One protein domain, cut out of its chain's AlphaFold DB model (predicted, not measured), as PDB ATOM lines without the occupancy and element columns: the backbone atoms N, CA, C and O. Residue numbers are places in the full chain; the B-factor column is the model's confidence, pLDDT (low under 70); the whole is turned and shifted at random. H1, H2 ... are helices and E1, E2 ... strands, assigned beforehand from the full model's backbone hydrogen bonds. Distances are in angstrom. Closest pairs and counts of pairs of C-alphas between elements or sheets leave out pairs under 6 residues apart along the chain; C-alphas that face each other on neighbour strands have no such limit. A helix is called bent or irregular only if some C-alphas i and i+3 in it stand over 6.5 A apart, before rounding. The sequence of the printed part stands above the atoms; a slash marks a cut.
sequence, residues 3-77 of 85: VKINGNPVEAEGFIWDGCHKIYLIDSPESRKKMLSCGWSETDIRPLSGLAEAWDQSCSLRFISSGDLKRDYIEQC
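What this domain is: This is residues 3 to 77 of the 85 residues of an uncharacterized protein of Mycobacteroides chelonae (UniProt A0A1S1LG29). A small twisted sheet of four strands, E3, E4, E5 and E6, has one helix over each face, H1 over one and H2 over the other, and a separate small hairpin, E1 and E2, sits near H2 and E6. The printed part has 75 residues, in the order E1 E2 E3 E4 H1 H2 E5 E6. The larger sheet runs E3, E4, E5, E6 and is mixed; the class is mixed, helices and strands. The whole is compact, with a radius of gyration of the C-alphas of 11.1 A and spans of 27 by 24 by 22 A.

Where its parts are: The larger sheet holds E3, residues 14 to 17, 10.2 A; E4, residues 22 to 26, 13.1 A; E5, residues 63 to 66, 10.3 A; and E6, residues 72 to 74, 5.5 A, ending at C-alpha 74 (220.991, 150.326, 203.393). H1 is residues 29 to 37, 12.3 A. H2 is residues 48 to 57, 14.9 A, and is irregular: C-alphas 49 and 52 are 7.3 A apart. E1, residues 3 to 5, 6.4 A, begins at C-alpha 3 (227.991, 144.043, 194.032); E2 is residues 8 to 11, 10.0 A.

How they stand to each other: E3 and E4 form an antiparallel hairpin, N 16 to O 24 2.8 A. E4 and E5 are parallel, N 25 to O 65 2.8 A, and with H1 and H2 between them form a strand-helix-strand unit, two parallel neighbour strands joined through helices. E5 and E6 form an antiparallel hairpin, N 73 to O 64 2.8 A. H1 and H2 are on opposite faces, three layers, each at a height over the sheet of 9.2 A. H1 is over E4, along it at 26 degrees on the local plane; the closest C-alphas are those of Ile 26 and Arg 32, 5.5 A. H2 is over E3 and only just over E4, with 3 C-alphas falling on E4, and runs along E3 at 19 degrees on the local plane; Gly 14 and Leu 48 have the closest C-alphas of E3 and H2, 4.9 A. E1 and E2 form an antiparallel hairpin, N 5 to O 8 2.9 A; the closest C-alphas of E1 and E6 are those of Ile 5 and Tyr 73, 6.8 A. Every O i to N i+4 pair of H1 is within hydrogen-bond range; in H2, 4 of 6 are.

The domain as a whole: The C-alphas of Gly 7 and Gly 39 are the two farthest apart, 31.3 A. The printed part has no cut, and no link is long. Mean pLDDT of the printed part is 96.4, and no printed residue is under 70.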
ATOM      1  N   VAL A   3     228.255 142.608 193.909       91.12
ATOM      2  CA  VAL A   3     227.991 144.043 194.032       91.12
ATOM      3  C   VAL A   3     228.630 144.553 195.315       91.12
ATOM      4  O   VAL A   3     228.748 143.810 196.286       91.12
ATOM      5  N   LYS A   4     229.070 145.806 195.333       95.75
ATOM      6  CA  LYS A   4     229.492 146.475 196.562       95.75
ATOM      7  C   LYS A   4     228.389 147.408 197.023       95.75
ATOM      8  O   LYS A   4     227.981 148.283 196.261       95.75
ATOM      9  N   ILE A   5     227.950 147.227 198.262       96.50
ATOM     10  CA  ILE A   5     226.997 148.103 198.941       96.50
ATOM     11  C   ILE A   5     227.706 148.699 200.153       96.50
ATOM     12  O   ILE A   5     228.216 147.961 200.997       96.50
ATOM     13  N   ASN A   6     227.812 150.027 200.208       96.00
ATOM     14  CA  ASN A   6     228.607 150.736 201.218       96.00
ATOM     15  C   ASN A   6     230.052 150.211 201.310       96.00
ATOM     16  O   ASN A   6     230.609 150.034 202.388       96.00
ATOM     17  N   GLY A   7     230.644 149.898 200.151       94.50
ATOM     18  CA  GLY A   7     231.987 149.321 200.034       94.50
ATOM     19  C   GLY A   7     232.092 147.826 200.366       94.50
ATOM     20  O   GLY A   7     233.095 147.207 200.009       94.50
ATOM     21  N   ASN A   8     231.064 147.223 200.971       94.38
ATOM     22  CA  ASN A   8     231.062 145.813 201.349       94.38
ATOM     23  C   ASN A   8     230.626 144.931 200.172       94.38
ATOM     24  O   ASN A   8     229.579 145.202 199.579       94.38
ATOM     25  N   PRO A   9     231.382 143.875 199.825       94.25
ATOM     26  CA  PRO A   9     230.961 142.929 198.804       94.25
ATOM     27  C   PRO A   9     229.741 142.135 199.283       94.25
ATOM     28  O   PRO A   9     229.715 141.617 200.399       94.25
ATOM     29  N   VAL A  10     228.743 142.024 198.414       94.00
ATOM     30  CA  VAL A  10     227.510 141.273 198.636       94.00
ATOM     31  C   VAL A  10     227.319 140.295 197.486       94.00
ATOM     32  O   VAL A  10     227.396 140.662 196.309       94.00
ATOM     33  N   GLU A  11     227.075 139.038 197.846       93.38
ATOM     34  CA  GLU A  11     226.697 137.983 196.914       93.38
ATOM     35  C   GLU A  11     225.176 137.854 196.876       93.38
ATOM     36  O   GLU A  11     224.521 137.775 197.913       93.38
ATOM     37  N   ALA A  12     224.621 137.854 195.669       94.75
ATOM     38  CA  ALA A  12     223.210 137.611 195.418       94.75
ATOM     39  C   ALA A  12     223.019 137.060 193.997       94.75
ATOM     40  O   ALA A  12     223.874 137.221 193.122       94.75
ATOM     41  N   GLU A  13     221.896 136.387 193.767       94.62
ATOM     42  CA  GLU A  13     221.486 135.907 192.443       94.62
ATOM     43  C   GLU A  13     220.945 137.061 191.583       94.62
ATOM     44  O   GLU A  13     221.201 137.143 190.382       94.62
ATOM     45  N   GLY A  14     220.227 137.984 192.219       96.75
ATOM     46  CA  GLY A  14     219.535 139.091 191.578       96.75
ATOM     47  C   GLY A  14     218.875 139.995 192.609       96.75
ATOM     48  O   GLY A  14     219.146 139.899 193.811       96.75
ATOM     49  N   PHE A  15     217.994 140.869 192.141       98.00
ATOM     50  CA  PHE A  15     217.216 141.750 193.004       98.00
ATOM     51  C   PHE A  15     215.816 141.999 192.447       98.00
ATOM     52  O   PHE A  15     215.582 141.866 191.252       98.00
ATOM     53  N   ILE A  16     214.893 142.406 193.307       98.31
ATOM     54  CA  ILE A  16     213.569 142.903 192.932       98.31
ATOM     55  C   ILE A  16     213.519 144.390 193.260       98.31
ATOM     56  O   ILE A  16     214.024 144.815 194.299       98.31
ATOM     57  N   TRP A  17     212.900 145.171 192.381       98.19
ATOM     58  CA  TRP A  17     212.692 146.603 192.567       98.19
ATOM     59  C   TRP A  17     211.263 146.980 192.203       98.19
ATOM     60  O   TRP A  17     210.776 146.603 191.137       98.19
ATOM     61  N   ASP A  18     210.610 147.740 193.080       96.44
ATOM     62  CA  ASP A  18     209.224 148.184 192.894       96.44
ATOM     63  C   ASP A  18     209.069 149.373 191.933       96.44
ATOM     64  O   ASP A  18     207.951 149.824 191.688       96.44
ATOM     65  N   GLY A  19     210.174 149.886 191.389       96.38
ATOM     66  CA  GLY A  19     210.180 151.059 190.519       96.38
ATOM     67  C   GLY A  19     210.231 152.393 191.270       96.38
ATOM     68  O   GLY A  19     210.096 153.435 190.632       96.38
ATOM     69  N   CYS A  20     210.388 152.397 192.603       95.50
ATOM     70  CA  CYS A  20     210.383 153.631 193.388       95.50
ATOM     71  C   CYS A  20     211.375 153.657 194.559       95.50
ATOM     72  O   CYS A  20     212.220 154.545 194.596       95.50
ATOM     73  N   HIS A  21     211.252 152.763 195.541       96.12
ATOM     74  CA  HIS A  21     212.042 152.842 196.781       96.12
ATOM     75  C   HIS A  21     212.272 151.499 197.486       96.12
ATOM     76  O   HIS A  21     213.031 151.437 198.451       96.12
ATOM     77  N   LYS A  22     211.657 150.405 197.035       97.69
ATOM     78  CA  LYS A  22     211.858 149.083 197.640       97.69
ATOM     79  C   LYS A  22     212.782 148.270 196.764       97.69
ATOM     80  O   LYS A  22     212.421 147.944 195.632       97.69
ATOM     81  N   ILE A  23     213.953 147.933 197.292       98.12
ATOM     82  CA  ILE A  23     214.920 147.070 196.620       98.12
ATOM     83  C   ILE A  23     215.208 145.876 197.528       98.12
ATOM     84  O   ILE A  23     215.645 146.031 198.668       98.12
ATOM     85  N   TYR A  24     214.966 144.674 197.011       98.31
ATOM     86  CA  TYR A  24     215.157 143.425 197.742       98.31
ATOM     87  C   TYR A  24     216.188 142.547 197.046       98.31
ATOM     88  O   TYR A  24     216.001 142.184 195.886       98.31
ATOM     89  N   LEU A  25     217.258 142.170 197.741       97.75
ATOM     90  CA  LEU A  25     218.261 141.247 197.219       97.75
ATOM     91  C   LEU A  25     217.821 139.795 197.383       97.75
ATOM     92  O   LEU A  25     217.313 139.383 198.428       97.75
ATOM     93  N   ILE A  26     218.091 139.001 196.351       97.50
ATOM     94  CA  ILE A  26     217.972 137.546 196.388       97.50
ATOM     95  C   ILE A  26     219.339 136.979 196.784       97.50
ATOM     96  O   ILE A  26     220.097 136.488 195.952       97.50
ATOM     97  N   ASP A  27     219.680 137.130 198.063       95.25
ATOM     98  CA  ASP A  27     220.965 136.731 198.664       95.25
ATOM     99  C   ASP A  27     220.987 135.276 199.172       95.25
ATOM    100  O   ASP A  27     222.026 134.756 199.575       95.25
ATOM    101  N   SER A  28     219.830 134.618 199.169       96.19
ATOM    102  CA  SER A  28     219.631 133.271 199.695       96.19
ATOM    103  C   SER A  28     218.398 132.599 199.074       96.19
ATOM    104  O   SER A  28     217.488 133.284 198.579       96.19
ATOM    105  N   PRO A  29     218.308 131.255 199.123       96.38
ATOM    106  CA  PRO A  29     217.097 130.528 198.738       96.38
ATOM    107  C   PRO A  29     215.856 130.965 199.530       96.38
ATOM    108  O   PRO A  29     214.747 130.997 198.989       96.38
ATOM    109  N   GLU A  30     216.028 131.330 200.802       97.12
ATOM    110  CA  GLU A  30     214.971 131.842 201.672       97.12
ATOM    111  C   GLU A  30     214.443 133.188 201.179       97.12
ATOM    112  O   GLU A  30     213.223 133.351 201.092       97.12
ATOM    113  N   SER A  31     215.334 134.111 200.796       97.06
ATOM    114  CA  SER A  31     214.958 135.390 200.181       97.06
ATOM    115  C   SER A  31     214.133 135.164 198.917       97.06
ATOM    116  O   SER A  31     213.039 135.718 198.799       97.06
ATOM    117  N   ARG A  32     214.573 134.276 198.014       97.75
ATOM    118  CA  ARG A  32     213.809 133.938 196.799       97.75
ATOM    119  C   ARG A  32     212.423 133.401 197.136       97.75
ATOM    120  O   ARG A  32     211.417 133.936 196.679       97.75
ATOM    121  N   LYS A  33     212.358 132.372 197.985       97.56
ATOM    122  CA  LYS A  33     211.092 131.746 198.386       97.56
ATOM    123  C   LYS A  33     210.141 132.760 199.020       97.56
ATOM    124  O   LYS A  33     208.946 132.742 198.723       97.56
ATOM    125  N   LYS A  34     210.659 133.637 199.885       97.50
ATOM    126  CA  LYS A  34     209.862 134.667 200.550       97.50
ATOM    127  C   LYS A  34     209.280 135.644 199.537       97.50
ATOM    128  O   LYS A  34     208.067 135.845 199.553       97.50
ATOM    129  N   MET A  35     210.100 136.172 198.633       97.19
ATOM    130  CA  MET A  35     209.652 137.126 197.619       97.19
ATOM    131  C   MET A  35     208.562 136.540 196.719       97.19
ATOM    132  O   MET A  35     207.512 137.164 196.558       97.19
ATOM    133  N   LEU A  36     208.742 135.305 196.238       97.44
ATOM    134  CA  LEU A  36     207.722 134.622 195.435       97.44
ATOM    135  C   LEU A  36     206.416 134.405 196.216       97.44
ATOM    136  O   LEU A  36     205.323 134.609 195.693       97.44
ATOM    137  N   SER A  37     206.507 134.050 197.503       97.25
ATOM    138  CA  SER A  37     205.321 133.899 198.363       97.25
ATOM    139  C   SER A  37     204.585 135.216 198.639       97.25
ATOM    140  O   SER A  37     203.409 135.200 198.994       97.25
ATOM    141  N   CYS A  38     205.265 136.354 198.476       95.62
ATOM    142  CA  CYS A  38     204.709 137.693 198.646       95.62
ATOM    143  C   CYS A  38     204.057 138.250 197.368       95.62
ATOM    144  O   CYS A  38     203.595 139.388 197.386       95.62
ATOM    145  N   GLY A  39     203.982 137.463 196.289       96.88
ATOM    146  CA  GLY A  39     203.299 137.834 195.046       96.88
ATOM    147  C   GLY A  39     204.217 138.344 193.938       96.88
ATOM    148  O   GLY A  39     203.722 138.683 192.867       96.88
ATOM    149  N   TRP A  40     205.531 138.369 194.169       97.25
ATOM    150  CA  TRP A  40     206.502 138.588 193.102       97.25
ATOM    151  C   TRP A  40     206.675 137.325 192.263       97.25
ATOM    152  O   TRP A  40     206.429 136.205 192.715       97.25
ATOM    153  N   SER A  41     207.125 137.507 191.035       97.12
ATOM    154  CA  SER A  41     207.368 136.441 190.077       97.12
ATOM    155  C   SER A  41     208.853 136.308 189.759       97.12
ATOM    156  O   SER A  41     209.656 137.208 189.989       97.12
ATOM    157  N   GLU A  42     209.216 135.178 189.159       96.62
ATOM    158  CA  GLU A  42     210.558 134.950 188.618       96.62
ATOM    159  C   GLU A  42     210.969 136.029 187.602       96.62
ATOM    160  O   GLU A  42     212.135 136.402 187.531       96.62
ATOM    161  N   THR A  43     210.011 136.590 186.857       96.88
ATOM    162  CA  THR A  43     210.272 137.669 185.895       96.88
ATOM    163  C   THR A  43     210.533 139.029 186.542       96.88
ATOM    164  O   THR A  43     211.055 139.918 185.875       96.88
ATOM    165  N   ASP A  44     210.214 139.192 187.829       97.56
ATOM    166  CA  ASP A  44     210.527 140.411 188.581       97.56
ATOM    167  C   ASP A  44     211.963 140.407 189.125       97.56
ATOM    168  O   ASP A  44     212.476 141.460 189.514       97.56
ATOM    169  N   ILE A  45     212.626 139.243 189.146       97.69
ATOM    170  CA  ILE A  45     214.017 139.109 189.581       97.69
ATOM    171  C   ILE A  45     214.930 139.648 188.475       97.69
ATOM    172  O   ILE A  45     215.149 139.028 187.435       97.69
ATOM    173  N   ARG A  46     215.479 140.835 188.715       97.31
ATOM    174  CA  ARG A  46     216.399 141.551 187.831       97.31
ATOM    175  C   ARG A  46     217.851 141.121 188.074       97.31
ATOM    176  O   ARG A  46     218.220 140.798 189.208       97.31
ATOM    177  N   PRO A  47     218.711 141.154 187.039       96.44
ATOM    178  CA  PRO A  47     220.130 140.837 187.182       96.44
ATOM    179  C   PRO A  47     220.859 141.903 188.007       96.44
ATOM    180  O   PRO A  47     220.626 143.093 187.816       96.44
ATOM    181  N   LEU A  48     221.816 141.500 188.851       95.44
ATOM    182  CA  LEU A  48     222.577 142.422 189.715       95.44
ATOM    183  C   LEU A  48     223.297 143.561 188.976       95.44
ATOM    184  O   LEU A  48     223.555 144.601 189.580       95.44
ATOM    185  N   SER A  49     223.603 143.399 187.687       94.62
ATOM    186  CA  SER A  49     224.196 144.458 186.864       94.62
ATOM    187  C   SER A  49     223.346 145.734 186.807       94.62
ATOM    188  O   SER A  49     223.905 146.813 186.644       94.62
ATOM    189  N   GLY A  50     222.024 145.632 186.981       95.88
ATOM    190  CA  GLY A  50     221.105 146.777 187.000       95.88
ATOM    191  C   GLY A  50     220.884 147.406 188.380       95.88
ATOM    192  O   GLY A  50     220.102 148.344 188.498       95.88
ATOM    193  N   LEU A  51     221.524 146.899 189.441       97.06
ATOM    194  CA  LEU A  51     221.223 147.333 190.810       97.06
ATOM    195  C   LEU A  51     221.644 148.787 191.072       97.06
ATOM    196  O   LEU A  51     220.912 149.528 191.722       97.06
ATOM    197  N   ALA A  52     222.803 149.206 190.551       96.50
ATOM    198  CA  ALA A  52     223.280 150.583 190.700       96.50
ATOM    199  C   ALA A  52     222.354 151.590 189.994       96.50
ATOM    200  O   ALA A  52     222.061 152.646 190.545       96.50
ATOM    201  N   GLU A  53     221.841 151.231 188.816       96.38
ATOM    202  CA  GLU A  53     220.859 152.039 188.088       96.38
ATOM    203  C   GLU A  53     219.531 152.133 188.855       96.38
ATOM    204  O   GLU A  53     218.994 153.224 189.023       96.38
ATOM    205  N   ALA A  54     219.022 151.011 189.379       97.25
ATOM    206  CA  ALA A  54     217.798 151.009 190.181       97.25
ATOM    207  C   ALA A  54     217.935 151.859 191.457       97.25
ATOM    208  O   ALA A  54     216.987 152.537 191.847       97.25
ATOM    209  N   TRP A  55     219.111 151.853 192.094       97.00
ATOM    210  CA  TRP A  55     219.411 152.706 193.245       97.00
ATOM    211  C   TRP A  55     219.354 154.196 192.890       97.00
ATOM    212  O   TRP A  55     218.699 154.962 193.596       97.00
ATOM    213  N   ASP A  56     219.984 154.592 191.781       96.00
ATOM    214  CA  ASP A  56     220.027 155.983 191.311       96.00
ATOM    215  C   ASP A  56     218.642 156.509 190.895       96.00
ATOM    216  O   ASP A  56     218.273 157.639 191.208       96.00
ATOM    217  N   GLN A  57     217.825 155.656 190.267       96.94
ATOM    218  CA  GLN A  57     216.456 155.996 189.860       96.94
ATOM    219  C   GLN A  57     215.446 155.985 191.015       96.94
ATOM    220  O   GLN A  57     214.317 156.453 190.855       96.94
ATOM    221  N   SER A  58     215.819 155.444 192.175       97.12
ATOM    222  CA  SER A  58     214.926 155.364 193.327       97.12
ATOM    223  C   SER A  58     214.902 156.672 194.120       97.12
ATOM    224  O   SER A  58     215.923 157.344 194.296       97.12
ATOM    225  N   CYS A  59     213.734 157.035 194.654       95.19
ATOM    226  CA  CYS A  59     213.579 158.261 195.437       95.19
ATOM    227  C   CYS A  59     214.343 158.188 196.774       95.19
ATOM    228  O   CYS A  59     214.855 157.141 197.156       95.19
ATOM    229  N   SER A  60     214.409 159.287 197.527       94.69
ATOM    230  CA  SER A  60     215.161 159.345 198.794       94.69
ATOM    231  C   SER A  60     214.647 158.405 199.895       94.69
ATOM    232  O   SER A  60     215.361 158.165 200.859       94.69
ATOM    233  N   LEU A  61     213.441 157.840 199.757       95.75
ATOM    234  CA  LEU A  61     212.898 156.835 200.683       95.75
ATOM    235  C   LEU A  61     213.410 155.416 200.401       95.75
ATOM    236  O   LEU A  61     212.892 154.452 200.974       95.75
ATOM    237  N   ARG A  62     214.356 155.280 199.467       97.31
ATOM    238  CA  ARG A  62     214.904 153.999 199.039       97.31
ATOM    239  C   ARG A  62     215.665 153.283 200.144       97.31
ATOM    240  O   ARG A  62     216.260 153.916 201.006       97.31
ATOM    241  N   PHE A  63     215.654 151.961 200.071       97.94
ATOM    242  CA  PHE A  63     216.427 151.073 200.932       97.94
ATOM    243  C   PHE A  63     216.836 149.827 200.150       97.94
ATOM    244  O   PHE A  63     216.275 149.549 199.087       97.94
ATOM    245  N   ILE A  64     217.786 149.067 200.693       98.06
ATOM    246  CA  ILE A  64     218.153 147.743 200.184       98.06
ATOM    247  C   ILE A  64     218.121 146.752 201.342       98.06
ATOM    248  O   ILE A  64     218.918 146.876 202.269       98.06
ATOM    249  N   SER A  65     217.275 145.729 201.244       98.06
ATOM    250  CA  SER A  65     217.173 144.649 202.239       98.06
ATOM    251  C   SER A  65     217.264 143.277 201.577       98.06
ATOM    252  O   SER A  65     217.081 143.144 200.366       98.06
ATOM    253  N   SER A  66     217.527 142.226 202.347       97.81
ATOM    254  CA  SER A  66     217.321 140.852 201.886       97.81
ATOM    255  C   SER A  66     215.828 140.600 201.653       97.81
ATOM    256  O   SER A  66     214.971 141.155 202.347       97.81
ATOM    257  N   GLY A  67     215.485 139.758 200.676       96.88
ATOM    258  CA  GLY A  67     214.087 139.410 200.392       96.88
ATOM    259  C   GLY A  67     213.368 138.725 201.563       96.88
ATOM    260  O   GLY A  67     212.144 138.789 201.670       96.88
ATOM    261  N   ASP A  68     214.117 138.095 202.472       96.38
ATOM    262  CA  ASP A  68     213.591 137.524 203.715       96.38
ATOM    263  C   ASP A  68     213.481 138.519 204.887       96.38
ATOM    264  O   ASP A  68     212.995 138.135 205.955       96.38
ATOM    265  N   LEU A  69     213.875 139.782 204.675       94.81
ATOM    266  CA  LEU A  69     213.858 140.890 205.641       94.81
ATOM    267  C   LEU A  69     214.701 140.651 206.905       94.81
ATOM    268  O   LEU A  69     214.450 141.262 207.942       94.81
ATOM    269  N   LYS A  70     215.687 139.748 206.854       96.44
ATOM    270  CA  LYS A  70     216.605 139.515 207.983       96.44
ATOM    271  C   LYS A  70     217.816 140.437 207.987       96.44
ATOM    272  O   LYS A  70     218.530 140.480 208.988       96.44
ATOM    273  N   ARG A  71     218.096 141.107 206.869       95.62
ATOM    274  CA  ARG A  71     219.256 141.977 206.717       95.62
ATOM    275  C   ARG A  71     218.887 143.229 205.947       95.62
ATOM    276  O   ARG A  71     218.385 143.138 204.833       95.62
ATOM    277  N   ASP A  72     219.261 144.366 206.504       97.12
ATOM    278  CA  ASP A  72     219.267 145.645 205.811       97.12
ATOM    279  C   ASP A  72     220.707 145.972 205.403       97.12
ATOM    280  O   ASP A  72     221.641 145.873 206.200       97.12
ATOM    281  N   TYR A  73     220.904 146.284 204.124       96.69
ATOM    282  CA  TYR A  73     222.193 146.699 203.563       96.69
ATOM    283  C   TYR A  73     222.309 148.222 203.505       96.69
ATOM    284  O   TYR A  73     223.394 148.771 203.698       96.69
ATOM    285  N   ILE A  74     221.186 148.886 203.226       97.44
ATOM    286  CA  ILE A  74     220.991 150.326 203.393       97.44
ATOM    287  C   ILE A  74     219.597 150.498 203.987       97.44
ATOM    288  O   ILE A  74     218.629 150.023 203.390       97.44
ATOM    289  N   GLU A  75     219.505 151.135 205.151       96.69
ATOM    290  CA  GLU A  75     218.231 151.398 205.822       96.69
ATOM    291  C   GLU A  75     217.411 152.459 205.071       96.69
ATOM    292  O   GLU A  75     217.923 153.224 204.252       96.69
ATOM    293  N   GLN A  76     216.104 152.500 205.328       94.94
ATOM    294  CA  GLN A  76     215.227 153.485 204.702       94.94
ATOM    295  C   GLN A  76     215.596 154.911 205.123       94.94
ATOM    296  O   GLN A  76     215.781 155.179 206.305       94.94
ATOM    297  N   CYS A  77     215.622 155.820 204.141       90.44
ATOM    298  CA  CYS A  77     216.022 157.227 204.279       90.44
ATOM    299  C   CYS A  77     217.519 157.455 204.539       90.44
ATOM    300  O   CYS A  77     217.929 158.613 204.625       90.44
TER     301      CYS A  77